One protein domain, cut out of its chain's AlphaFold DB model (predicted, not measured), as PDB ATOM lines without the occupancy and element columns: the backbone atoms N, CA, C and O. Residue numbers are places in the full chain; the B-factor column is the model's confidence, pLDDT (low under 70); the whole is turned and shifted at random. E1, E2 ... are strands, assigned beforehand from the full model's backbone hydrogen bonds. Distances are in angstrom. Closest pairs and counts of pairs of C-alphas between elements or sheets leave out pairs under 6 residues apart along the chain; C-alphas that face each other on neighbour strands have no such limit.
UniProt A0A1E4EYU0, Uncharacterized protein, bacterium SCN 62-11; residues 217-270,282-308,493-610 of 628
ATOM      1  N   PRO A 217     220.830 277.464 250.834       43.97
ATOM      2  CA  PRO A 217     221.732 278.101 251.778       43.97
ATOM      3  C   PRO A 217     221.240 279.512 251.981       43.97
ATOM      4  O   PRO A 217     221.120 280.289 251.036       43.97
ATOM      5  N   ASP A 218     220.883 279.791 253.226       55.22
ATOM      6  CA  ASP A 218     220.209 281.013 253.628       55.22
ATOM      7  C   ASP A 218     221.084 282.250 253.327       55.22
ATOM      8  O   ASP A 218     220.643 283.382 253.488       55.22
ATOM      9  N   SER A 219     222.332 282.012 252.906       65.38
ATOM     10  CA  SER A 219     223.523 282.811 253.094       65.38
ATOM     11  C   SER A 219     224.400 282.856 251.851       65.38
ATOM     12  O   SER A 219     224.609 281.852 251.174       65.38
ATOM     13  N   VAL A 220     224.981 284.029 251.621       74.62
ATOM     14  CA  VAL A 220     225.987 284.293 250.589       74.62
ATOM     15  C   VAL A 220     227.296 283.562 250.919       74.62
ATOM     16  O   VAL A 220     228.010 283.096 250.031       74.62
ATOM     17  N   ILE A 221     227.597 283.450 252.218       85.50
ATOM     18  CA  ILE A 221     228.778 282.769 252.753       85.50
ATOM     19  C   ILE A 221     228.363 281.881 253.921       85.50
ATOM     20  O   ILE A 221     227.729 282.352 254.871       85.50
ATOM     21  N   SER A 222     228.765 280.621 253.876       87.88
ATOM     22  CA  SER A 222     228.612 279.652 254.956       87.88
ATOM     23  C   SER A 222     229.979 279.109 255.359       87.88
ATOM     24  O   SER A 222     230.663 278.507 254.535       87.88
ATOM     25  N   ALA A 223     230.375 279.316 256.615       91.81
ATOM     26  CA  ALA A 223     231.678 278.902 257.138       91.81
ATOM     27  C   ALA A 223     231.524 278.024 258.390       91.81
ATOM     28  O   ALA A 223     230.983 278.461 259.407       91.81
ATOM     29  N   GLY A 224     231.987 276.774 258.330       89.44
ATOM     30  CA  GLY A 224     232.048 275.856 259.475       89.44
ATOM     31  C   GLY A 224     232.876 276.429 260.622       89.44
ATOM     32  O   GLY A 224     232.541 276.272 261.788       89.44
ATOM     33  N   ASN A 225     233.918 277.180 260.289       91.38
ATOM     34  CA  ASN A 225     234.715 277.946 261.237       91.38
ATOM     35  C   ASN A 225     234.434 279.442 261.013       91.38
ATOM     36  O   ASN A 225     233.330 279.803 260.622       91.38
ATOM     37  N   GLY A 226     235.384 280.334 261.278       92.12
ATOM     38  CA  GLY A 226     235.193 281.778 261.133       92.12
ATOM     39  C   GLY A 226     235.189 282.284 259.686       92.12
ATOM     40  O   GLY A 226     235.759 281.667 258.783       92.12
ATOM     41  N   ILE A 227     234.589 283.460 259.500       94.06
ATOM     42  CA  ILE A 227     234.750 284.287 258.299       94.06
ATOM     43  C   ILE A 227     235.784 285.370 258.621       94.06
ATOM     44  O   ILE A 227     235.631 286.100 259.599       94.06
ATOM     45  N   GLU A 228     236.827 285.487 257.802       93.00
ATOM     46  CA  GLU A 228     237.834 286.546 257.895       93.00
ATOM     47  C   GLU A 228     237.941 287.269 256.551       93.00
ATOM     48  O   GLU A 228     238.286 286.658 255.538       93.00
ATOM     49  N   THR A 229     237.703 288.578 256.539       92.56
ATOM     50  CA  THR A 229     238.025 289.432 255.395       92.56
ATOM     51  C   THR A 229     239.095 290.449 255.777       92.56
ATOM     52  O   THR A 229     239.086 290.986 256.883       92.56
ATOM     53  N   GLN A 230     240.050 290.674 254.875       89.31
ATOM     54  CA  GLN A 230     241.078 291.710 255.004       89.31
ATOM     55  C   GLN A 230     241.073 292.537 253.723       89.31
ATOM     56  O   GLN A 230     241.567 292.086 252.684       89.31
ATOM     57  N   THR A 231     240.456 293.715 253.782       87.81
ATOM     58  CA  THR A 231     240.350 294.623 252.635       87.81
ATOM     59  C   THR A 231     240.846 296.018 252.982       87.81
ATOM     60  O   THR A 231     240.715 296.454 254.122       87.81
ATOM     61  N   ASN A 232     241.398 296.741 252.004       84.75
ATOM     62  CA  ASN A 232     241.869 298.113 252.220       84.75
ATOM     63  C   ASN A 232     240.697 299.089 252.412       84.75
ATOM     64  O   ASN A 232     240.779 300.024 253.211       84.75
ATOM     65  N   THR A 233     239.596 298.864 251.688       84.81
ATOM     66  CA  THR A 233     238.473 299.812 251.611       84.81
ATOM     67  C   THR A 233     237.177 299.255 252.180       84.81
ATOM     68  O   THR A 233     236.704 299.741 253.203       84.81
ATOM     69  N   THR A 234     236.553 298.264 251.545       86.38
ATOM     70  CA  THR A 234     235.227 297.779 251.969       86.38
ATOM     71  C   THR A 234     235.036 296.302 251.649       86.38
ATOM     72  O   THR A 234     235.537 295.791 250.646       86.38
ATOM     73  N   THR A 235     234.310 295.606 252.525       88.12
ATOM     74  CA  THR A 235     233.681 294.315 252.226       88.12
ATOM     75  C   THR A 235     232.183 294.551 252.056       88.12
ATOM     76  O   THR A 235     231.522 294.996 252.991       88.12
ATOM     77  N   LYS A 236     231.640 294.253 250.880       87.81
ATOM     78  CA  LYS A 236     230.222 294.395 250.562       87.81
ATOM     79  C   LYS A 236     229.563 293.032 250.439       87.81
ATOM     80  O   LYS A 236     230.055 292.153 249.730       87.81
ATOM     81  N   VAL A 237     228.409 292.884 251.080       80.00
ATOM     82  CA  VAL A 237     227.580 291.681 250.991       80.00
ATOM     83  C   VAL A 237     226.168 292.071 250.580       80.00
ATOM     84  O   VAL A 237     225.488 292.828 251.270       80.00
ATOM     85  N   ALA A 238     225.722 291.545 249.442       72.38
ATOM     86  CA  ALA A 238     224.441 291.897 248.838       72.38
ATOM     87  C   ALA A 238     223.718 290.673 248.262       72.38
ATOM     88  O   ALA A 238     224.261 289.572 248.214       72.38
ATOM     89  N   ILE A 239     222.480 290.876 247.814       64.38
ATOM     90  CA  ILE A 239     221.642 289.877 247.148       64.38
ATOM     91  C   ILE A 239     221.080 290.455 245.846       64.38
ATOM     92  O   ILE A 239     220.726 291.633 245.788       64.38
ATOM     93  N   VAL A 240     220.994 289.629 244.804       56.50
ATOM     94  CA  VAL A 240     220.254 289.920 243.570       56.50
ATOM     95  C   VAL A 240     218.799 289.488 243.745       56.50
ATOM     96  O   VAL A 240     218.520 288.353 244.130       56.50
ATOM     97  N   GLY A 241     217.862 290.378 243.413       54.88
ATOM     98  CA  GLY A 241     216.425 290.109 243.503       54.88
ATOM     99  C   GLY A 241     215.843 290.358 244.898       54.88
ATOM    100  O   GLY A 241     216.349 291.178 245.660       54.88
ATOM    101  N   SER A 242     214.734 289.688 245.219       51.50
ATOM    102  CA  SER A 242     214.055 289.807 246.516       51.50
ATOM    103  C   SER A 242     214.628 288.828 247.540       51.50
ATOM    104  O   SER A 242     214.763 287.643 247.242       51.50
ATOM    105  N   GLY A 243     214.882 289.286 248.764       63.84
ATOM    106  CA  GLY A 243     215.323 288.433 249.866       63.84
ATOM    107  C   GLY A 243     216.178 289.196 250.866       63.84
ATOM    108  O   GLY A 243     216.258 290.422 250.827       63.84
ATOM    109  N   VAL A 244     216.821 288.453 251.762       68.94
ATOM    110  CA  VAL A 244     217.728 289.005 252.769       68.94
ATOM    111  C   VAL A 244     219.120 288.453 252.498       68.94
ATOM    112  O   VAL A 244     219.285 287.238 252.409       68.94
ATOM    113  N   ALA A 245     220.121 289.326 252.357       76.06
ATOM    114  CA  ALA A 245     221.508 288.882 252.301       76.06
ATOM    115  C   ALA A 245     221.881 288.296 253.665       76.06
ATOM    116  O   ALA A 245     221.592 288.906 254.696       76.06
ATOM    117  N   ARG A 246     222.508 287.118 253.695       82.88
ATOM    118  CA  ARG A 246     222.945 286.530 254.965       82.88
ATOM    119  C   ARG A 246     224.398 286.096 254.931       82.88
ATOM    120  O   ARG A 246     224.923 285.747 253.876       82.88
ATOM    121  N   LEU A 247     225.018 286.153 256.102       87.00
ATOM    122  CA  LEU A 247     226.313 285.569 256.425       87.00
ATOM    123  C   LEU A 247     226.092 284.574 257.556       87.00
ATOM    124  O   LEU A 247     225.387 284.890 258.514       87.00
ATOM    125  N   ARG A 248     226.667 283.377 257.462       88.06
ATOM    126  CA  ARG A 248     226.471 282.317 258.454       88.06
ATOM    127  C   ARG A 248     227.808 281.666 258.773       88.06
ATOM    128  O   ARG A 248     228.511 281.206 257.877       88.06
ATOM    129  N   THR A 249     228.148 281.610 260.049       91.31
ATOM    130  CA  THR A 249     229.354 280.947 260.543       91.31
ATOM    131  C   THR A 249     229.060 280.237 261.856       91.31
ATOM    132  O   THR A 249     228.232 280.713 262.627       91.31
ATOM    133  N   LYS A 250     229.729 279.110 262.134       89.00
ATOM    134  CA  LYS A 250     229.675 278.484 263.470       89.00
ATOM    135  C   LYS A 250     230.739 279.036 264.434       89.00
ATOM    136  O   LYS A 250     230.900 278.510 265.526       89.00
ATOM    137  N   LYS A 251     231.460 280.100 264.053       91.50
ATOM    138  CA  LYS A 251     232.340 280.904 264.922       91.50
ATOM    139  C   LYS A 251     232.127 282.400 264.668       91.50
ATOM    140  O   LYS A 251     230.983 282.827 264.600       91.50
ATOM    141  N   GLY A 252     233.195 283.201 264.603       91.75
ATOM    142  CA  GLY A 252     233.135 284.658 264.475       91.75
ATOM    143  C   GLY A 252     233.253 285.182 263.049       91.75
ATOM    144  O   GLY A 252     233.683 284.474 262.137       91.75
ATOM    145  N   ILE A 253     232.900 286.457 262.886       93.75
ATOM    146  CA  ILE A 253     233.040 287.214 261.639       93.75
ATOM    147  C   ILE A 253     233.998 288.370 261.908       93.75
ATOM    148  O   ILE A 253     233.680 289.260 262.694       93.75
ATOM    149  N   ASN A 254     235.145 288.375 261.239       92.81
ATOM    150  CA  ASN A 254     236.144 289.432 261.337       92.81
ATOM    151  C   ASN A 254     236.284 290.132 259.987       92.81
ATOM    152  O   ASN A 254     236.666 289.498 259.008       92.81
ATOM    153  N   VAL A 255     235.991 291.430 259.951       92.81
ATOM    154  CA  VAL A 255     236.165 292.292 258.779       92.81
ATOM    155  C   VAL A 255     237.210 293.332 259.143       92.81
ATOM    156  O   VAL A 255     236.944 294.250 259.919       92.81
ATOM    157  N   GLY A 256     238.423 293.143 258.637       89.88
ATOM    158  CA  GLY A 256     239.593 293.928 259.002       89.88
ATOM    159  C   GLY A 256     240.282 294.583 257.812       89.88
ATOM    160  O   GLY A 256     239.936 294.354 256.649       89.88
ATOM    161  N   LYS A 257     241.249 295.434 258.136       83.62
ATOM    162  CA  LYS A 257     242.285 295.919 257.226       83.62
ATOM    163  C   LYS A 257     243.587 295.213 257.562       83.62
ATOM    164  O   LYS A 257     243.773 294.737 258.683       83.62
ATOM    165  N   GLY A 258     244.541 295.212 256.638       69.62
ATOM    166  CA  GLY A 258     245.806 294.533 256.903       69.62
ATOM    167  C   GLY A 258     246.740 295.170 257.939       69.62
ATOM    168  O   GLY A 258     247.823 294.628 258.126       69.62
ATOM    169  N   ASP A 259     246.349 296.259 258.615       74.62
ATOM    170  CA  ASP A 259     246.979 296.743 259.863       74.62
ATOM    171  C   ASP A 259     246.385 296.103 261.129       74.62
ATOM    172  O   ASP A 259     246.811 296.411 262.242       74.62
ATOM    173  N   GLY A 260     245.394 295.221 260.984       76.31
ATOM    174  CA  GLY A 260     244.663 294.618 262.094       76.31
ATOM    175  C   GLY A 260     243.539 295.492 262.657       76.31
ATOM    176  O   GLY A 260     242.854 295.056 263.583       76.31
ATOM    177  N   SER A 261     243.310 296.691 262.112       85.50
ATOM    178  CA  SER A 261     242.143 297.508 262.454       85.50
ATOM    179  C   SER A 261     240.862 296.955 261.824       85.50
ATOM    180  O   SER A 261     240.885 296.185 260.862       85.50
ATOM    181  N   VAL A 262     239.718 297.342 262.385       89.62
ATOM    182  CA  VAL A 262     238.393 296.951 261.889       89.62
ATOM    183  C   VAL A 262     238.078 297.697 260.592       89.62
ATOM    184  O   VAL A 262     238.330 298.898 260.485       89.62
ATOM    185  N   ASN A 263     237.478 297.005 259.625       91.12
ATOM    186  CA  ASN A 263     237.044 297.591 258.364       91.12
ATOM    187  C   ASN A 263     235.516 297.609 258.198       91.12
ATOM    188  O   ASN A 263     234.762 297.106 259.034       91.12
ATOM    189  N   ILE A 264     235.063 298.236 257.113       91.12
ATOM    190  CA  ILE A 264     233.652 298.409 256.785       91.12
ATOM    191  C   ILE A 264     233.060 297.110 256.226       91.12
ATOM    192  O   ILE A 264     233.565 296.557 255.243       91.12
ATOM    193  N   LEU A 265     231.945 296.684 256.824       91.81
ATOM    194  CA  LEU A 265     231.010 295.716 256.261       91.81
ATOM    195  C   LEU A 265     229.757 296.456 255.781       91.81
ATOM    196  O   LEU A 265     228.922 296.881 256.586       91.81
ATOM    197  N   ASP A 266     229.624 296.573 254.463       90.88
ATOM    198  CA  ASP A 266     228.432 297.115 253.817       90.88
ATOM    199  C   ASP A 266     227.431 295.997 253.531       90.88
ATOM    200  O   ASP A 266     227.593 295.202 252.603       90.88
ATOM    201  N   MET A 267     226.416 295.895 254.389       87.56
ATOM    202  CA  MET A 267     225.424 294.829 254.342       87.56
ATOM    203  C   MET A 267     224.110 295.271 254.983       87.56
ATOM    204  O   MET A 267     224.095 295.830 256.077       87.56
ATOM    205  N   THR A 268     222.992 294.929 254.340       82.56
ATOM    206  CA  THR A 268     221.667 294.920 254.972       82.56
ATOM    207  C   THR A 268     221.124 293.496 254.960       82.56
ATOM    208  O   THR A 268     220.923 292.919 253.890       82.56
ATOM    209  N   GLY A 269     220.913 292.913 256.142       84.69
ATOM    210  CA  GLY A 269     220.385 291.558 256.272       84.69
ATOM    211  C   GLY A 269     220.737 290.856 257.580       84.69
ATOM    212  O   GLY A 269     220.610 291.456 258.643       84.69
ATOM    213  N   GLU A 270     221.132 289.580 257.535       87.50
ATOM    214  CA  GLU A 270     221.385 288.773 258.741       87.50
ATOM    215  C   GLU A 270     222.829 288.274 258.853       87.50
ATOM    216  O   GLU A 270     223.391 287.747 257.898       87.50
ATOM    217  N   LEU A 282     230.891 289.684 265.815       91.31
ATOM    218  CA  LEU A 282     230.919 290.386 264.531       91.31
ATOM    219  C   LEU A 282     231.800 291.616 264.720       91.31
ATOM    220  O   LEU A 282     231.365 292.599 265.314       91.31
ATOM    221  N   ASN A 283     233.042 291.516 264.266       92.19
ATOM    222  CA  ASN A 283     234.039 292.567 264.361       92.19
ATOM    223  C   ASN A 283     234.116 293.316 263.024       92.19
ATOM    224  O   ASN A 283     234.867 292.922 262.133       92.19
ATOM    225  N   ALA A 284     233.262 294.330 262.865       92.19
ATOM    226  CA  ALA A 284     233.130 295.139 261.655       92.19
ATOM    227  C   ALA A 284     232.518 296.512 261.978       92.19
ATOM    228  O   ALA A 284     231.675 296.621 262.872       92.19
ATOM    229  N   THR A 285     232.860 297.536 261.197       94.62
ATOM    230  CA  THR A 285     232.106 298.797 261.161       94.62
ATOM    231  C   THR A 285     230.946 298.634 260.183       94.62
ATOM    232  O   THR A 285     231.169 298.401 258.998       94.62
ATOM    233  N   LEU A 286     229.704 298.727 260.660       93.44
ATOM    234  CA  LEU A 286     228.512 298.475 259.841       93.44
ATOM    235  C   LEU A 286     227.991 299.763 259.199       93.44
ATOM    236  O   LEU A 286     227.765 300.748 259.899       93.44
ATOM    237  N   THR A 287     227.742 299.741 257.888       90.00
ATOM    238  CA  THR A 287     227.073 300.846 257.170       90.00
ATOM    239  C   THR A 287     225.609 300.559 256.830       90.00
ATOM    240  O   THR A 287     224.879 301.483 256.482       90.00
ATOM    241  N   GLY A 288     225.154 299.309 256.966       86.75
ATOM    242  CA  GLY A 288     223.758 298.907 256.768       86.75
ATOM    243  C   GLY A 288     223.123 298.274 258.011       86.75
ATOM    244  O   GLY A 288     223.726 298.207 259.083       86.75
ATOM    245  N   SER A 289     221.870 297.823 257.878       86.00
ATOM    246  CA  SER A 289     221.124 297.218 258.990       86.00
ATOM    247  C   SER A 289     221.363 295.709 259.048       86.00
ATOM    248  O   SER A 289     220.874 294.961 258.199       86.00
ATOM    249  N   VAL A 290     222.114 295.254 260.053       88.81
ATOM    250  CA  VAL A 290     222.428 293.833 260.252       88.81
ATOM    251  C   VAL A 290     221.721 293.299 261.493       88.81
ATOM    252  O   VAL A 290     221.965 293.738 262.613       88.81
ATOM    253  N   THR A 291     220.878 292.291 261.294       89.06
ATOM    254  CA  THR A 291     220.252 291.520 262.370       89.06
ATOM    255  C   THR A 291     221.161 290.359 262.762       89.06
ATOM    256  O   THR A 291     221.493 289.506 261.939       89.06
ATOM    257  N   ALA A 292     221.568 290.299 264.028       86.50
ATOM    258  CA  ALA A 292     222.356 289.180 264.530       86.50
ATOM    259  C   ALA A 292     221.495 287.914 264.678       86.50
ATOM    260  O   ALA A 292     220.338 287.974 265.099       86.50
ATOM    261  N   LYS A 293     222.078 286.757 264.365       87.56
ATOM    262  CA  LYS A 293     221.499 285.436 264.627       87.56
ATOM    263  C   LYS A 293     222.520 284.573 265.368       87.56
ATOM    264  O   LYS A 293     223.721 284.704 265.144       87.56
ATOM    265  N   THR A 294     222.037 283.694 266.237       86.31
ATOM    266  CA  THR A 294     222.888 282.719 266.926       86.31
ATOM    267  C   THR A 294     222.951 281.428 266.122       86.31
ATOM    268  O   THR A 294     221.912 280.877 265.745       86.31
ATOM    269  N   GLU A 295     224.174 280.972 265.894       86.31
ATOM    270  CA  GLU A 295     224.549 279.723 265.234       86.31
ATOM    271  C   GLU A 295     225.440 278.919 266.181       86.31
ATOM    272  O   GLU A 295     226.253 279.507 266.883       86.31
ATOM    273  N   SER A 296     225.350 277.596 266.180       83.81
ATOM    274  CA  SER A 296     226.293 276.742 266.912       83.81
ATOM    275  C   SER A 296     226.580 275.465 266.128       83.81
ATOM    276  O   SER A 296     225.792 275.052 265.276       83.81
ATOM    277  N   VAL A 297     227.727 274.835 266.377       82.00
ATOM    278  CA  VAL A 297     228.023 273.520 265.791       82.00
ATOM    279  C   VAL A 297     227.012 272.500 266.327       82.00
ATOM    280  O   VAL A 297     226.786 272.430 267.534       82.00
ATOM    281  N   GLY A 298     226.401 271.711 265.440       73.44
ATOM    282  CA  GLY A 298     225.467 270.648 265.830       73.44
ATOM    283  C   GLY A 298     224.077 271.122 266.266       73.44
ATOM    284  O   GLY A 298     223.321 270.342 266.834       73.44
ATOM    285  N   ASP A 299     223.705 272.375 265.988       67.00
ATOM    286  CA  ASP A 299     222.381 272.931 266.309       67.00
ATOM    287  C   ASP A 299     221.254 272.481 265.356       67.00
ATOM    288  O   ASP A 299     220.113 272.933 265.482       67.00
ATOM    289  N   GLY A 300     221.566 271.619 264.381       63.31
ATOM    290  CA  GLY A 300     220.645 271.174 263.331       63.31
ATOM    291  C   GLY A 300     220.265 272.270 262.328       63.31
ATOM    292  O   GLY A 300     219.474 272.020 261.419       63.31
ATOM    293  N   LYS A 301     220.818 273.486 262.463       61.09
ATOM    294  CA  LYS A 301     220.688 274.588 261.500       61.09
ATOM    295  C   LYS A 301     221.884 274.540 260.563       61.09
ATOM    296  O   LYS A 301     222.783 275.386 260.600       61.09
ATOM    297  N   ASP A 302     221.936 273.485 259.767       61.75
ATOM    298  CA  ASP A 302     223.117 273.195 258.970       61.75
ATOM    299  C   ASP A 302     223.179 274.060 257.711       61.75
ATOM    300  O   ASP A 302     222.170 274.438 257.110       61.75
ATOM    301  N   PHE A 303     224.408 274.381 257.308       71.94
ATOM    302  CA  PHE A 303     224.653 275.005 256.018       71.94
ATOM    303  C   PHE A 303     224.237 274.075 254.891       71.94
ATOM    304  O   PHE A 303     223.989 272.886 255.083       71.94
ATOM    305  N   TYR A 304     224.249 274.622 253.683       70.00
ATOM    306  CA  TYR A 304     224.138 273.824 252.480       70.00
ATOM    307  C   TYR A 304     225.064 272.609 252.530       70.00
ATOM    308  O   TYR A 304     226.285 272.724 252.655       70.00
ATOM    309  N   ASN A 305     224.442 271.438 252.476       71.44
ATOM    310  CA  ASN A 305     225.102 270.153 252.561       71.44
ATOM    311  C   ASN A 305     225.147 269.559 251.154       71.44
ATOM    312  O   ASN A 305     224.108 269.346 250.523       71.44
ATOM    313  N   ILE A 306     226.360 269.298 250.677       73.00
ATOM    314  CA  ILE A 306     226.592 268.457 249.514       73.00
ATOM    315  C   ILE A 306     227.395 267.265 249.994       73.00
ATOM    316  O   ILE A 306     228.462 267.426 250.575       73.00
ATOM    317  N   LYS A 307     226.923 266.056 249.710       77.31
ATOM    318  CA  LYS A 307     227.728 264.855 249.923       77.31
ATOM    319  C   LYS A 307     228.684 264.685 248.760       77.31
ATOM    320  O   LYS A 307     228.331 264.960 247.616       77.31
ATOM    321  N   TRP A 308     229.878 264.154 249.019       79.75
ATOM    322  CA  TRP A 308     230.834 263.892 247.941       79.75
ATOM    323  C   TRP A 308     230.248 262.984 246.848       79.75
ATOM    324  O   TRP A 308     230.565 263.165 245.677       79.75
ATOM    325  N   ARG A 493     225.509 274.543 236.444       50.91
ATOM    326  CA  ARG A 493     225.945 275.918 236.578       50.91
ATOM    327  C   ARG A 493     227.348 275.830 237.201       50.91
ATOM    328  O   ARG A 493     227.501 275.105 238.180       50.91
ATOM    329  N   LEU A 494     228.357 276.497 236.626       53.72
ATOM    330  CA  LEU A 494     229.758 276.385 237.040       53.72
ATOM    331  C   LEU A 494     229.970 276.393 238.544       53.72
ATOM    332  O   LEU A 494     229.575 277.314 239.255       53.72
ATOM    333  N   SER A 495     230.548 275.286 238.995       74.69
ATOM    334  CA  SER A 495     230.684 274.950 240.397       74.69
ATOM    335  C   SER A 495     232.073 274.387 240.654       74.69
ATOM    336  O   SER A 495     232.605 273.609 239.857       74.69
ATOM    337  N   VAL A 496     232.665 274.794 241.769       85.12
ATOM    338  CA  VAL A 496     233.956 274.283 242.231       85.12
ATOM    339  C   VAL A 496     233.697 273.458 243.481       85.12
ATOM    340  O   VAL A 496     233.207 273.994 244.470       85.12
ATOM    341  N   TYR A 497     234.020 272.166 243.434       87.94
ATOM    342  CA  TYR A 497     233.833 271.226 244.538       87.94
ATOM    343  C   TYR A 497     235.176 270.642 244.970       87.94
ATOM    344  O   TYR A 497     235.857 269.984 244.182       87.94
ATOM    345  N   VAL A 498     235.566 270.856 246.224       92.12
ATOM    346  CA  VAL A 498     236.877 270.432 246.731       92.12
ATOM    347  C   VAL A 498     236.713 269.734 248.064       92.12
ATOM    348  O   VAL A 498     236.318 270.355 249.045       92.12
ATOM    349  N   LYS A 499     237.016 268.436 248.115       90.62
ATOM    350  CA  LYS A 499     236.884 267.657 249.353       90.62
ATOM    351  C   LYS A 499     237.911 268.070 250.422       90.62
ATOM    352  O   LYS A 499     237.666 267.895 251.611       90.62
ATOM    353  N   GLY A 500     239.068 268.582 250.008       90.62
ATOM    354  CA  GLY A 500     240.067 269.176 250.894       90.62
ATOM    355  C   GLY A 500     239.898 270.687 251.046       90.62
ATOM    356  O   GLY A 500     238.787 271.205 250.979       90.62
ATOM    357  N   ASP A 501     241.015 271.387 251.216       92.00
ATOM    358  CA  ASP A 501     241.059 272.848 251.258       92.00
ATOM    359  C   ASP A 501     241.102 273.430 249.837       92.00
ATOM    360  O   ASP A 501     241.783 272.907 248.947       92.00
ATOM    361  N   LEU A 502     240.407 274.549 249.621       92.62
ATOM    362  CA  LEU A 502     240.387 275.272 248.351       92.62
ATOM    363  C   LEU A 502     241.137 276.590 248.462       92.62
ATOM    364  O   LEU A 502     240.960 277.357 249.410       92.62
ATOM    365  N   THR A 503     241.924 276.902 247.433       89.94
ATOM    366  CA  THR A 503     242.544 278.219 247.280       89.94
ATOM    367  C   THR A 503     242.440 278.771 245.885       89.94
ATOM    368  O   THR A 503     242.829 278.127 244.916       89.94
ATOM    369  N   LEU A 504     241.958 280.005 245.814       87.44
ATOM    370  CA  LEU A 504     241.916 280.828 244.622       87.44
ATOM    371  C   LEU A 504     242.795 282.044 244.883       87.44
ATOM    372  O   LEU A 504     242.584 282.748 245.867       87.44
ATOM    373  N   SER A 505     243.791 282.290 244.043       83.62
ATOM    374  CA  SER A 505     244.728 283.389 244.250       83.62
ATOM    375  C   SER A 505     245.128 284.051 242.941       83.62
ATOM    376  O   SER A 505     245.375 283.371 241.946       83.62
ATOM    377  N   THR A 506     245.226 285.377 242.956       77.81
ATOM    378  CA  THR A 506     245.655 286.181 241.802       77.81
ATOM    379  C   THR A 506     247.065 286.731 241.916       77.81
ATOM    380  O   THR A 506     247.454 287.642 241.184       77.81
ATOM    381  N   TRP A 507     247.837 286.171 242.845       75.00
ATOM    382  CA  TRP A 507     249.227 286.535 243.060       75.00
ATOM    383  C   TRP A 507     250.050 286.409 241.769       75.00
ATOM    384  O   TRP A 507     249.966 285.387 241.078       75.00
ATOM    385  N   GLN A 508     250.870 287.419 241.486       66.75
ATOM    386  CA  GLN A 508     251.875 287.452 240.425       66.75
ATOM    387  C   GLN A 508     253.137 288.201 240.894       66.75
ATOM    388  O   GLN A 508     253.077 289.046 241.791       66.75
ATOM    389  N   ASP A 509     254.277 287.910 240.269       61.38
ATOM    390  CA  ASP A 509     255.498 288.704 240.442       61.38
ATOM    391  C   ASP A 509     255.421 289.981 239.595       61.38
ATOM    392  O   ASP A 509     254.947 289.933 238.459       61.38
ATOM    393  N   ASN A 510     255.905 291.113 240.119       57.03
ATOM    394  CA  ASN A 510     255.965 292.369 239.368       57.03
ATOM    395  C   ASN A 510     256.979 292.257 238.203       57.03
ATOM    396  O   ASN A 510     258.181 292.116 238.452       57.03
ATOM    397  N   PRO A 511     256.540 292.356 236.932       50.31
ATOM    398  CA  PRO A 511     257.412 292.181 235.771       50.31
ATOM    399  C   PRO A 511     258.297 293.402 235.470       50.31
ATOM    400  O   PRO A 511     259.227 293.290 234.674       50.31
ATOM    401  N   ALA A 512     258.019 294.566 236.069       51.78
ATOM    402  CA  ALA A 512     258.723 295.824 235.808       51.78
ATOM    403  C   ALA A 512     260.022 295.988 236.619       51.78
ATOM    404  O   ALA A 512     260.721 296.991 236.459       51.78
ATOM    405  N   LEU A 513     260.357 295.031 237.491       52.97
ATOM    406  CA  LEU A 513     261.528 295.103 238.363       52.97
ATOM    407  C   LEU A 513     262.624 294.110 237.939       52.97
ATOM    408  O   LEU A 513     262.315 292.989 237.526       52.97
ATOM    409  N   PRO A 514     263.913 294.485 238.058       49.84
ATOM    410  CA  PRO A 514     265.026 293.580 237.787       49.84
ATOM    411  C   PRO A 514     264.988 292.325 238.682       49.84
ATOM    412  O   PRO A 514     264.633 292.434 239.858       49.84
ATOM    413  N   PRO A 515     265.465 291.161 238.196       47.50
ATOM    414  CA  PRO A 515     265.399 289.860 238.881       47.50
ATOM    415  C   PRO A 515     266.240 289.735 240.170       47.50
ATOM    416  O   PRO A 515     266.386 288.644 240.705       47.50
ATOM    417  N   TYR A 516     266.804 290.831 240.683       48.03
ATOM    418  CA  TYR A 516     267.575 290.873 241.933       48.03
ATOM    419  C   TYR A 516     266.910 291.732 243.018       48.03
ATOM    420  O   TYR A 516     267.436 291.834 244.126       48.03
ATOM    421  N   VAL A 517     265.762 292.355 242.723       50.44
ATOM    422  CA  VAL A 517     264.969 293.064 243.730       50.44
ATOM    423  C   VAL A 517     264.062 292.040 244.418       50.44
ATOM    424  O   VAL A 517     263.337 291.334 243.716       50.44
ATOM    425  N   PRO A 518     264.086 291.920 245.761       50.53
ATOM    426  CA  PRO A 518     263.172 291.040 246.478       50.53
ATOM    427  C   PRO A 518     261.731 291.303 246.030       50.53
ATOM    428  O   PRO A 518     261.270 292.443 246.077       50.53
ATOM    429  N   ALA A 519     261.094 290.250 245.509       52.06
ATOM    430  CA  ALA A 519     259.910 290.318 244.664       52.06
ATOM    431  C   ALA A 519     258.797 291.154 245.302       52.06
ATOM    432  O   ALA A 519     258.097 290.717 246.219       52.06
ATOM    433  N   ILE A 520     258.623 292.365 244.785       56.50
ATOM    434  CA  ILE A 520     257.429 293.150 245.039       56.50
ATOM    435  C   ILE A 520     256.261 292.369 244.423       56.50
ATOM    436  O   ILE A 520     256.249 292.080 243.226       56.50
ATOM    437  N   ARG A 521     255.309 291.973 245.269       66.50
ATOM    438  CA  ARG A 521     254.186 291.107 244.885       66.50
ATOM    439  C   ARG A 521     253.082 291.950 244.252       66.50
ATOM    440  O   ARG A 521     252.862 293.087 244.666       66.50
ATOM    441  N   GLU A 522     252.356 291.410 243.291       71.50
ATOM    442  CA  GLU A 522     251.160 292.039 242.729       71.50
ATOM    443  C   GLU A 522     249.993 291.060 242.786       71.50
ATOM    444  O   GLU A 522     250.184 289.844 242.741       71.50
ATOM    445  N   TYR A 523     248.778 291.586 242.895       76.06
ATOM    446  CA  TYR A 523     247.564 290.783 242.834       76.06
ATOM    447  C   TYR A 523     246.617 291.358 241.790       76.06
ATOM    448  O   TYR A 523     246.255 292.534 241.838       76.06
ATOM    449  N   GLY A 524     246.201 290.511 240.849       75.06
ATOM    450  CA  GLY A 524     245.170 290.849 239.873       75.06
ATOM    451  C   GLY A 524     243.747 290.738 240.439       75.06
ATOM    452  O   GLY A 524     243.546 290.252 241.553       75.06
ATOM    453  N   PRO A 525     242.719 291.163 239.689       77.06
ATOM    454  CA  PRO A 525     241.328 290.978 240.091       77.06
ATOM    455  C   PRO A 525     240.929 289.495 240.072       77.06
ATOM    456  O   PRO A 525     241.279 288.762 239.144       77.06
ATOM    457  N   LEU A 526     240.141 289.079 241.063       81.69
ATOM    458  CA  LEU A 526     239.599 287.725 241.184       81.69
ATOM    459  C   LEU A 526     238.087 287.768 240.976       81.69
ATOM    460  O   LEU A 526     237.381 288.446 241.726       81.69
ATOM    461  N   LYS A 527     237.586 287.040 239.972       83.50
ATOM    462  CA  LYS A 527     236.157 286.981 239.650       83.50
ATOM    463  C   LYS A 527     235.658 285.546 239.617       83.50
ATOM    464  O   LYS A 527     236.162 284.718 238.860       83.50
ATOM    465  N   VAL A 528     234.636 285.275 240.421       80.38
ATOM    466  CA  VAL A 528     233.945 283.988 240.440       80.38
ATOM    467  C   VAL A 528     232.450 284.227 240.368       80.38
ATOM    468  O   VAL A 528     231.880 284.924 241.201       80.38
ATOM    469  N   LYS A 529     231.797 283.604 239.397       77.62
ATOM    470  CA  LYS A 529     230.353 283.419 239.408       77.62
ATOM    471  C   LYS A 529     230.087 281.937 239.627       77.62
ATOM    472  O   LYS A 529     230.694 281.121 238.939       77.62
ATOM    473  N   GLY A 530     229.240 281.599 240.598       75.56
ATOM    474  CA  GLY A 530     228.862 280.215 240.877       75.56
ATOM    475  C   GLY A 530     228.821 279.802 242.327       75.56
ATOM    476  O   GLY A 530     228.913 280.612 243.249       75.56
ATOM    477  N   LEU A 531     228.650 278.496 242.502       79.44
ATOM    478  CA  LEU A 531     228.777 277.835 243.786       79.44
ATOM    479  C   LEU A 531     230.223 277.369 243.965       79.44
ATOM    480  O   LEU A 531     230.739 276.565 243.190       79.44
ATOM    481  N   VAL A 532     230.854 277.822 245.038       87.00
ATOM    482  CA  VAL A 532     232.157 277.326 245.469       87.00
ATOM    483  C   VAL A 532     231.959 276.573 246.771       87.00
ATOM    484  O   VAL A 532     231.504 277.148 247.759       87.00
ATOM    485  N   TYR A 533     232.285 275.287 246.772       87.94
ATOM    486  CA  TYR A 533     232.078 274.397 247.901       87.94
ATOM    487  C   TYR A 533     233.377 273.683 248.268       87.94
ATOM    488  O   TYR A 533     233.947 272.929 247.478       87.94
ATOM    489  N   SER A 534     233.815 273.900 249.500       91.88
ATOM    490  CA  SER A 534     234.943 273.231 250.130       91.88
ATOM    491  C   SER A 534     234.444 272.463 251.348       91.88
ATOM    492  O   SER A 534     233.648 272.980 252.133       91.88
ATOM    493  N   TRP A 535     234.893 271.227 251.516       91.62
ATOM    494  CA  TRP A 535     234.673 270.474 252.752       91.62
ATOM    495  C   TRP A 535     235.709 270.869 253.814       91.62
ATOM    496  O   TRP A 535     235.428 270.756 255.004       91.62
ATOM    497  N   GLY A 536     236.871 271.375 253.391       92.88
ATOM    498  CA  GLY A 536     237.880 271.992 254.244       92.88
ATOM    499  C   GLY A 536     237.765 273.517 254.295       92.88
ATOM    500  O   GLY A 536     236.677 274.091 254.201       92.88
ATOM    501  N   ASP A 537     238.908 274.179 254.448       93.62
ATOM    502  CA  ASP A 537     239.019 275.636 254.444       93.62
ATOM    503  C   ASP A 537     238.945 276.214 253.020       93.62
ATOM    504  O   ASP A 537     239.152 275.525 252.016       93.62
ATOM    505  N   MET A 538     238.647 277.509 252.927       94.56
ATOM    506  CA  MET A 538     238.590 278.258 251.677       94.56
ATOM    507  C   MET A 538     239.379 279.563 251.788       94.56
ATOM    508  O   MET A 538     239.108 280.397 252.653       94.56
ATOM    509  N   ASN A 539     240.326 279.764 250.871       91.50
ATOM    510  CA  ASN A 539     241.145 280.971 250.790       91.50
ATOM    511  C   ASN A 539     240.956 281.651 249.425       91.50
ATOM    512  O   ASN A 539     241.233 281.054 248.387       91.50
ATOM    513  N   ILE A 540     240.508 282.904 249.424       90.50
ATOM    514  CA  ILE A 540     240.320 283.742 248.235       90.50
ATOM    515  C   ILE A 540     241.266 284.938 248.356       90.50
ATOM    516  O   ILE A 540     241.070 285.819 249.191       90.50
ATOM    517  N   LEU A 541     242.329 284.941 247.558       86.69
ATOM    518  CA  LEU A 541     243.500 285.789 247.762       86.69
ATOM    519  C   LEU A 541     243.754 286.675 246.536       86.69
ATOM    520  O   LEU A 541     244.486 286.304 245.621       86.69
ATOM    521  N   ALA A 542     243.192 287.878 246.547       85.06
ATOM    522  CA  ALA A 542     243.601 288.990 245.687       85.06
ATOM    523  C   ALA A 542     244.439 290.024 246.465       85.06
ATOM    524  O   ALA A 542     244.482 291.207 246.133       85.06
ATOM    525  N   GLY A 543     245.095 289.573 247.535       79.94
ATOM    526  CA  GLY A 543     245.890 290.385 248.441       79.94
ATOM    527  C   GLY A 543     246.565 289.550 249.529       79.94
ATOM    528  O   GLY A 543     246.413 288.329 249.593       79.94
ATOM    529  N   THR A 544     247.293 290.225 250.416       75.38
ATOM    530  CA  THR A 544     247.910 289.651 251.624       75.38
ATOM    531  C   THR A 544     247.176 290.086 252.889       75.38
ATOM    532  O   THR A 544     246.475 291.094 252.893       75.38
ATOM    533  N   LYS A 545     247.377 289.334 253.981       69.75
ATOM    534  CA  LYS A 545     246.886 289.697 255.319       69.75
ATOM    535  C   LYS A 545     247.602 290.923 255.895       69.75
ATOM    536  O   LYS A 545     246.963 291.729 256.546       69.75
ATOM    537  N   ASP A 546     248.906 291.046 255.661       64.75
ATOM    538  CA  ASP A 546     249.697 292.214 256.058       64.75
ATOM    539  C   ASP A 546     249.655 293.241 254.917       64.75
ATOM    540  O   ASP A 546     250.297 293.044 253.880       64.75
ATOM    541  N   GLN A 547     248.803 294.262 255.059       58.78
ATOM    542  CA  GLN A 547     248.586 295.303 254.037       58.78
ATOM    543  C   GLN A 547     249.324 296.610 254.370       58.78
ATOM    544  O   GLN A 547     249.455 297.478 253.506       58.78
ATOM    545  N   THR A 548     249.850 296.757 255.591       50.59
ATOM    546  CA  THR A 548     250.368 298.036 256.107       50.59
ATOM    547  C   THR A 548     251.825 298.019 256.548       50.59
ATOM    548  O   THR A 548     252.323 299.071 256.946       50.59
ATOM    549  N   ALA A 549     252.547 296.897 256.444       46.78
ATOM    550  CA  ALA A 549     253.983 296.894 256.707       46.78
ATOM    551  C   ALA A 549     254.730 297.997 255.920       46.78
ATOM    552  O   ALA A 549     254.484 298.262 254.728       46.78
ATOM    553  N   THR A 550     255.657 298.659 256.620       45.12
ATOM    554  CA  THR A 550     256.657 299.589 256.077       45.12
ATOM    555  C   THR A 550     257.363 298.936 254.875       45.12
ATOM    556  O   THR A 550     257.591 297.726 254.917       45.12
ATOM    557  N   PRO A 551     257.690 299.666 253.787       39.78
ATOM    558  CA  PRO A 551     258.260 299.069 252.576       39.78
ATOM    559  C   PRO A 551     259.460 298.150 252.873       39.78
ATOM    560  O   PRO A 551     260.469 298.590 253.418       39.78
ATOM    561  N   GLY A 552     259.327 296.873 252.510       49.59
ATOM    562  CA  GLY A 552     260.307 295.807 252.713       49.59
ATOM    563  C   GLY A 552     259.987 294.583 251.842       49.59
ATOM    564  O   GLY A 552     258.990 294.571 251.121       49.59
ATOM    565  N   ILE A 553     260.837 293.555 251.931       47.47
ATOM    566  CA  ILE A 553     261.032 292.402 251.016       47.47
ATOM    567  C   ILE A 553     259.767 291.593 250.628       47.47
ATOM    568  O   ILE A 553     259.816 290.818 249.677       47.47
ATOM    569  N   TYR A 554     258.626 291.776 251.302       50.09
ATOM    570  CA  TYR A 554     257.413 290.964 251.104       50.09
ATOM    571  C   TYR A 554     256.123 291.762 250.856       50.09
ATOM    572  O   TYR A 554     255.033 291.185 250.882       50.09
ATOM    573  N   LYS A 555     256.215 293.074 250.606       59.84
ATOM    574  CA  LYS A 555     255.033 293.920 250.398       59.84
ATOM    575  C   LYS A 555     254.397 293.682 249.023       59.84
ATOM    576  O   LYS A 555     255.087 293.613 248.004       59.84
ATOM    577  N   ALA A 556     253.066 293.603 248.997       63.62
ATOM    578  CA  ALA A 556     252.314 293.713 247.756       63.62
ATOM    579  C   ALA A 556     252.309 295.177 247.281       63.62
ATOM    580  O   ALA A 556     251.922 296.072 248.031       63.62
ATOM    581  N   SER A 557     252.756 295.437 246.053       64.75
ATOM    582  CA  SER A 557     252.641 296.759 245.412       64.75
ATOM    583  C   SER A 557     251.246 297.076 244.904       64.75
ATOM    584  O   SER A 557     250.926 298.246 244.717       64.75
ATOM    585  N   SER A 558     250.420 296.055 244.689       74.94
ATOM    586  CA  SER A 558     249.041 296.207 244.251       74.94
ATOM    587  C   SER A 558     248.162 295.118 244.853       74.94
ATOM    588  O   SER A 558     248.612 293.996 245.108       74.94
ATOM    589  N   PHE A 559     246.903 295.478 245.076       80.88
ATOM    590  CA  PHE A 559     245.851 294.595 245.551       80.88
ATOM    591  C   PHE A 559     244.758 294.527 244.486       80.88
ATOM    592  O   PHE A 559     244.417 295.532 243.860       80.88
ATOM    593  N   GLY A 560     244.215 293.334 244.277       82.44
ATOM    594  CA  GLY A 560     243.113 293.107 243.360       82.44
ATOM    595  C   GLY A 560     241.764 293.165 244.066       82.44
ATOM    596  O   GLY A 560     241.647 292.884 245.259       82.44
ATOM    597  N   ASN A 561     240.720 293.491 243.311       85.50
ATOM    598  CA  ASN A 561     239.345 293.379 243.794       85.50
ATOM    599  C   ASN A 561     238.891 291.916 243.756       85.50
ATOM    600  O   ASN A 561     239.127 291.219 242.764       85.50
ATOM    601  N   VAL A 562     238.193 291.477 244.803       87.81
ATOM    602  CA  VAL A 562     237.492 290.191 244.836       87.81
ATOM    603  C   VAL A 562     236.029 290.421 244.478       87.81
ATOM    604  O   VAL A 562     235.356 291.220 245.120       87.81
ATOM    605  N   SER A 563     235.520 289.703 243.479       87.75
ATOM    606  CA  SER A 563     234.105 289.712 243.110       87.75
ATOM    607  C   SER A 563     233.574 288.288 243.024       87.75
ATOM    608  O   SER A 563     234.005 287.498 242.183       87.75
ATOM    609  N   VAL A 564     232.633 287.961 243.903       85.25
ATOM    610  CA  VAL A 564     231.949 286.669 243.938       85.25
ATOM    611  C   VAL A 564     230.462 286.897 243.708       85.25
ATOM    612  O   VAL A 564     229.837 287.661 244.436       85.25
ATOM    613  N   THR A 565     229.878 286.236 242.708       79.94
ATOM    614  CA  THR A 565     228.422 286.212 242.490       79.94
ATOM    615  C   THR A 565     227.898 284.782 242.586       79.94
ATOM    616  O   THR A 565     228.193 283.965 241.723       79.94
ATOM    617  N   GLY A 566     227.127 284.455 243.619       77.44
ATOM    618  CA  GLY A 566     226.660 283.095 243.895       77.44
ATOM    619  C   GLY A 566     226.772 282.762 245.378       77.44
ATOM    620  O   GLY A 566     226.249 283.509 246.202       77.44
ATOM    621  N   ALA A 567     227.426 281.653 245.727       80.06
ATOM    622  CA  ALA A 567     227.583 281.244 247.123       80.06
ATOM    623  C   ALA A 567     228.951 280.619 247.408       80.06
ATOM    624  O   ALA A 567     229.482 279.853 246.599       80.06
ATOM    625  N   LEU A 568     229.482 280.912 248.595       87.31
ATOM    626  CA  LEU A 568     230.686 280.295 249.144       87.31
ATOM    627  C   LEU A 568     230.310 279.411 250.330       87.31
ATOM    628  O   LEU A 568     229.688 279.882 251.282       87.31
ATOM    629  N   VAL A 569     230.714 278.147 250.300       88.75
ATOM    630  CA  VAL A 569     230.486 277.209 251.401       88.75
ATOM    631  C   VAL A 569     231.799 276.523 251.748       88.75
ATOM    632  O   VAL A 569     232.348 275.791 250.933       88.75
ATOM    633  N   ALA A 570     232.300 276.758 252.955       92.38
ATOM    634  CA  ALA A 570     233.387 275.995 253.555       92.38
ATOM    635  C   ALA A 570     232.790 275.199 254.720       92.38
ATOM    636  O   ALA A 570     232.548 275.748 255.792       92.38
ATOM    637  N   TYR A 571     232.448 273.932 254.486       89.88
ATOM    638  CA  TYR A 571     231.637 273.147 255.418       89.88
ATOM    639  C   TYR A 571     232.405 272.786 256.692       89.88
ATOM    640  O   TYR A 571     231.872 272.917 257.791       89.88
ATOM    641  N   GLY A 572     233.673 272.394 256.564       89.75
ATOM    642  CA  GLY A 572     234.551 272.120 257.698       89.75
ATOM    643  C   GLY A 572     234.392 270.754 258.359       89.75
ATOM    644  O   GLY A 572     234.752 270.630 259.527       89.75
ATOM    645  N   ALA A 573     233.812 269.782 257.651       86.25
ATOM    646  CA  ALA A 573     233.652 268.377 258.046       86.25
ATOM    647  C   ALA A 573     233.156 267.536 256.848       86.25
ATOM    648  O   ALA A 573     232.846 268.099 255.795       86.25
ATOM    649  N   ASP A 574     233.024 266.209 257.001       84.88
ATOM    650  CA  ASP A 574     232.259 265.360 256.065       84.88
ATOM    651  C   ASP A 574     230.738 265.467 256.339       84.88
ATOM    652  O   ASP A 574     230.267 264.987 257.372       84.88
ATOM    653  N   PRO A 575     229.931 266.010 255.411       75.94
ATOM    654  CA  PRO A 575     228.492 266.189 255.563       75.94
ATOM    655  C   PRO A 575     227.671 264.892 255.618       75.94
ATOM    656  O   PRO A 575     226.452 264.954 255.790       75.94
ATOM    657  N   ASN A 576     228.284 263.713 255.443       75.12
ATOM    658  CA  ASN A 576     227.617 262.421 255.646       75.12
ATOM    659  C   ASN A 576     227.379 262.069 257.121       75.12
ATOM    660  O   ASN A 576     226.623 261.137 257.395       75.12
ATOM    661  N   GLY A 577     228.000 262.787 258.058       72.06
ATOM    662  CA  GLY A 577     227.826 262.535 259.491       72.06
ATOM    663  C   GLY A 577     228.404 263.598 260.424       72.06
ATOM    664  O   GLY A 577     228.126 263.557 261.618       72.06
ATOM    665  N   GLY A 578     229.185 264.546 259.906       78.50
ATOM    666  CA  GLY A 578     229.689 265.695 260.646       78.50
ATOM    667  C   GLY A 578     228.807 266.923 260.449       78.50
ATOM    668  O   GLY A 578     228.322 267.182 259.349       78.50
ATOM    669  N   SER A 579     228.624 267.695 261.517       84.88
ATOM    670  CA  SER A 579     228.038 269.035 261.438       84.88
ATOM    671  C   SER A 579     229.052 270.040 260.876       84.88
ATOM    672  O   SER A 579     230.261 269.821 261.006       84.88
ATOM    673  N   PRO A 580     228.605 271.173 260.305       85.56
ATOM    674  CA  PRO A 580     229.524 272.200 259.841       85.56
ATOM    675  C   PRO A 580     230.460 272.661 260.962       85.56
ATOM    676  O   PRO A 580     230.004 272.968 262.063       85.56
ATOM    677  N   GLY A 581     231.763 272.710 260.681       87.19
ATOM    678  CA  GLY A 581     232.787 273.116 261.646       87.19
ATOM    679  C   GLY A 581     233.189 272.071 262.685       87.19
ATOM    680  O   GLY A 581     234.030 272.382 263.530       87.19
ATOM    681  N   ALA A 582     232.630 270.854 262.639       85.31
ATOM    682  CA  ALA A 582     232.925 269.803 263.616       85.31
ATOM    683  C   ALA A 582     234.421 269.440 263.677       85.31
ATOM    684  O   ALA A 582     234.933 269.176 264.762       85.31
ATOM    685  N   ASP A 583     235.144 269.531 262.555       86.75
ATOM    686  CA  ASP A 583     236.578 269.220 262.496       86.75
ATOM    687  C   ASP A 583     237.468 270.441 262.786       86.75
ATOM    688  O   ASP A 583     238.658 270.442 262.473       86.75
ATOM    689  N   ASN A 584     236.906 271.525 263.343       88.25
ATOM    690  CA  ASN A 584     237.588 272.813 263.518       88.25
ATOM    691  C   ASN A 584     238.099 273.425 262.188       88.25
ATOM    692  O   ASN A 584     238.957 274.310 262.184       88.25
ATOM    693  N   LYS A 585     237.537 272.985 261.058       91.19
ATOM    694  CA  LYS A 585     237.798 273.472 259.694       91.19
ATOM    695  C   LYS A 585     236.592 274.229 259.138       91.19
ATOM    696  O   LYS A 585     235.586 274.402 259.822       91.19
ATOM    697  N   GLY A 586     236.672 274.670 257.887       91.62
ATOM    698  CA  GLY A 586     235.592 275.373 257.200       91.62
ATOM    699  C   GLY A 586     235.701 276.884 257.349       91.62
ATOM    700  O   GLY A 586     234.685 277.570 257.414       91.62
ATOM    701  N   ALA A 587     236.917 277.413 257.488       94.06
ATOM    702  CA  ALA A 587     237.138 278.852 257.506       94.06
ATOM    703  C   ALA A 587     237.015 279.427 256.090       94.06
ATOM    704  O   ALA A 587     237.490 278.822 255.129       94.06
ATOM    705  N   VAL A 588     236.441 280.624 255.967       95.19
ATOM    706  CA  VAL A 588     236.452 281.398 254.716       95.19
ATOM    707  C   VAL A 588     237.324 282.627 254.921       95.19
ATOM    708  O   VAL A 588     237.012 283.471 255.761       95.19
ATOM    709  N   LYS A 589     238.417 282.729 254.159       93.25
ATOM    710  CA  LYS A 589     239.365 283.850 254.204       93.25
ATOM    711  C   LYS A 589     239.353 284.594 252.870       93.25
ATOM    712  O   LYS A 589     239.570 283.969 251.834       93.25
ATOM    713  N   ILE A 590     239.115 285.906 252.889       92.50
ATOM    714  CA  ILE A 590     239.043 286.747 251.682       92.50
ATOM    715  C   ILE A 590     239.947 287.964 251.837       92.50
ATOM    716  O   ILE A 590     239.673 288.827 252.668       92.50
ATOM    717  N   TYR A 591     240.999 288.058 251.025       88.75
ATOM    718  CA  TYR A 591     241.958 289.166 251.065       88.75
ATOM    719  C   TYR A 591     241.990 289.904 249.725       88.75
ATOM    720  O   TYR A 591     242.039 289.261 248.678       88.75
ATOM    721  N   GLY A 592     241.990 291.237 249.746       87.94
ATOM    722  CA  GLY A 592     242.010 292.050 248.525       87.94
ATOM    723  C   GLY A 592     241.956 293.553 248.782       87.94
ATOM    724  O   GLY A 592     242.075 294.002 249.917       87.94
ATOM    725  N   GLU A 593     241.771 294.335 247.723       87.00
ATOM    726  CA  GLU A 593     241.530 295.782 247.807       87.00
ATOM    727  C   GLU A 593     240.102 296.057 248.304       87.00
ATOM    728  O   GLU A 593     239.891 296.733 249.314       87.00
ATOM    729  N   THR A 594     239.136 295.437 247.625       89.19
ATOM    730  CA  THR A 594     237.712 295.346 247.973       89.19
ATOM    731  C   THR A 594     237.264 293.886 247.908       89.19
ATOM    732  O   THR A 594     237.913 293.054 247.261       89.19
ATOM    733  N   ALA A 595     236.137 293.575 248.547       90.56
ATOM    734  CA  ALA A 595     235.455 292.298 248.376       90.56
ATOM    735  C   ALA A 595     233.955 292.518 248.162       90.56
ATOM    736  O   ALA A 595     233.253 292.879 249.101       90.56
ATOM    737  N   ASP A 596     233.478 292.268 246.946       88.62
ATOM    738  CA  ASP A 596     232.062 292.283 246.585       88.62
ATOM    739  C   ASP A 596     231.532 290.853 246.533       88.62
ATOM    740  O   ASP A 596     231.934 290.054 245.684       88.62
ATOM    741  N   ILE A 597     230.613 290.526 247.436       86.94
ATOM    742  CA  ILE A 597     230.068 289.178 247.576       86.94
ATOM    743  C   ILE A 597     228.555 289.268 247.429       86.94
ATOM    744  O   ILE A 597     227.831 289.746 248.302       86.94
ATOM    745  N   ILE A 598     228.078 288.853 246.267       80.31
ATOM    746  CA  ILE A 598     226.709 289.055 245.826       80.31
ATOM    747  C   ILE A 598     226.038 287.693 245.726       80.31
ATOM    748  O   ILE A 598     226.429 286.854 244.921       80.31
ATOM    749  N   TYR A 599     224.998 287.466 246.514       74.31
ATOM    750  CA  TYR A 599     224.207 286.255 246.381       74.31
ATOM    751  C   TYR A 599     223.274 286.335 245.188       74.31
ATOM    752  O   TYR A 599     222.494 287.277 245.057       74.31
ATOM    753  N   ASP A 600     223.311 285.301 244.360       67.25
ATOM    754  CA  ASP A 600     222.340 285.093 243.301       67.25
ATOM    755  C   ASP A 600     221.898 283.627 243.316       67.25
ATOM    756  O   ASP A 600     222.654 282.704 243.001       67.25
ATOM    757  N   SER A 601     220.638 283.419 243.706       61.12
ATOM    758  CA  SER A 601     220.010 282.095 243.758       61.12
ATOM    759  C   SER A 601     219.960 281.401 242.391       61.12
ATOM    760  O   SER A 601     219.866 280.174 242.325       61.12
ATOM    761  N   ALA A 602     220.093 282.156 241.293       56.72
ATOM    762  CA  ALA A 602     220.224 281.608 239.954       56.72
ATOM    763  C   ALA A 602     221.548 280.863 239.736       56.72
ATOM    764  O   ALA A 602     221.714 280.276 238.676       56.72
ATOM    765  N   PHE A 603     222.472 280.823 240.697       57.59
ATOM    766  CA  PHE A 603     223.703 280.032 240.595       57.59
ATOM    767  C   PHE A 603     223.746 278.798 241.494       57.59
ATOM    768  O   PHE A 603     224.666 277.995 241.380       57.59
ATOM    769  N   LEU A 604     222.722 278.581 242.320       55.19
ATOM    770  CA  LEU A 604     222.601 277.352 243.094       55.19
ATOM    771  C   LEU A 604     221.957 276.241 242.259       55.19
ATOM    772  O   LEU A 604     220.978 276.460 241.538       55.19
ATOM    773  N   THR A 605     222.509 275.032 242.363       45.91
ATOM    774  CA  THR A 605     221.987 273.837 241.693       45.91
ATOM    775  C   THR A 605     220.756 273.313 242.447       45.91
ATOM    776  O   THR A 605     220.855 273.012 243.639       45.91
ATOM    777  N   PRO A 606     219.585 273.151 241.805       37.91
ATOM    778  CA  PRO A 606     218.434 272.509 242.437       37.91
ATOM    779  C   PRO A 606     218.681 270.996 242.574       37.91
ATOM    780  O   PRO A 606     218.753 270.301 241.560       37.91
ATOM    781  N   GLY A 607     218.769 270.454 243.796       37.38
ATOM    782  CA  GLY A 607     218.811 268.991 243.985       37.38
ATOM    783  C   GLY A 607     219.574 268.427 245.183       37.38
ATOM    784  O   GLY A 607     219.599 267.212 245.334       37.38
ATOM    785  N   THR A 608     220.168 269.254 246.033       32.91
ATOM    786  CA  THR A 608     220.894 268.822 247.241       32.91
ATOM    787  C   THR A 608     219.973 268.860 248.456       32.91
ATOM    788  O   THR A 608     219.297 269.857 248.715       32.91
ATOM    789  N   THR A 609     219.899 267.736 249.157       28.78
ATOM    790  CA  THR A 609     218.943 267.483 250.238       28.78
ATOM    791  C   THR A 609     219.360 268.218 251.512       28.78
ATOM    792  O   THR A 609     220.434 267.960 252.044       28.78
ATOM    793  N   LEU A 610     218.497 269.091 252.036       29.52
ATOM    794  CA  LEU A 610     218.525 269.511 253.438       29.52
ATOM    795  C   LEU A 610     217.353 268.835 254.143       29.52
ATOM    796  O   LEU A 610     216.212 268.932 253.691       29.52
TER     797      LEU A 610
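What this domain is: This is residues 217 to 270, 282 to 308 and 493 to 610 of the 628 residues of an uncharacterized protein of bacterium SCN 62-11 (UniProt A0A1E4EYU0). With little regular structure, the chain winds in stacked turns whose two parallel-stranded walls, E5 E2 E15 E13 E9 and twisted, branched E1 E3 E4 E6 E8 E12 E14 E16, stand face to face, a sandwich. Hairpin E10 E11 lies at one end, E7 near E4. The printed part has 199 residues, 78 in strands E1 to E16: all strand. It is compact, radius of gyration of the C-alphas 17.0 A, spans 54 by 36 by 31 A.

Where its parts are: E1, residues 221 to 223, begins at C-alpha 221, (228.778, 282.769, 252.753). E14 is residues 562 to 570. E15, residues 588 to 592, ends at C-alpha 592, (242.010, 292.050, 248.525).

How they stand to each other: E1 and E14 are parallel, N 222 and O 568 within hydrogen-bond range, 2.9 A. The closest C-alphas of E14 and E15 are those of Val 562 and Gly 592, 6.1 A.

The domain as a whole: Cuts after residues 270 and 308 leave C-alpha gaps of 11.3 and 17.3 A. The links before E11, E14 and E15 are long. Residues under pLDDT 70 include 508 to 521.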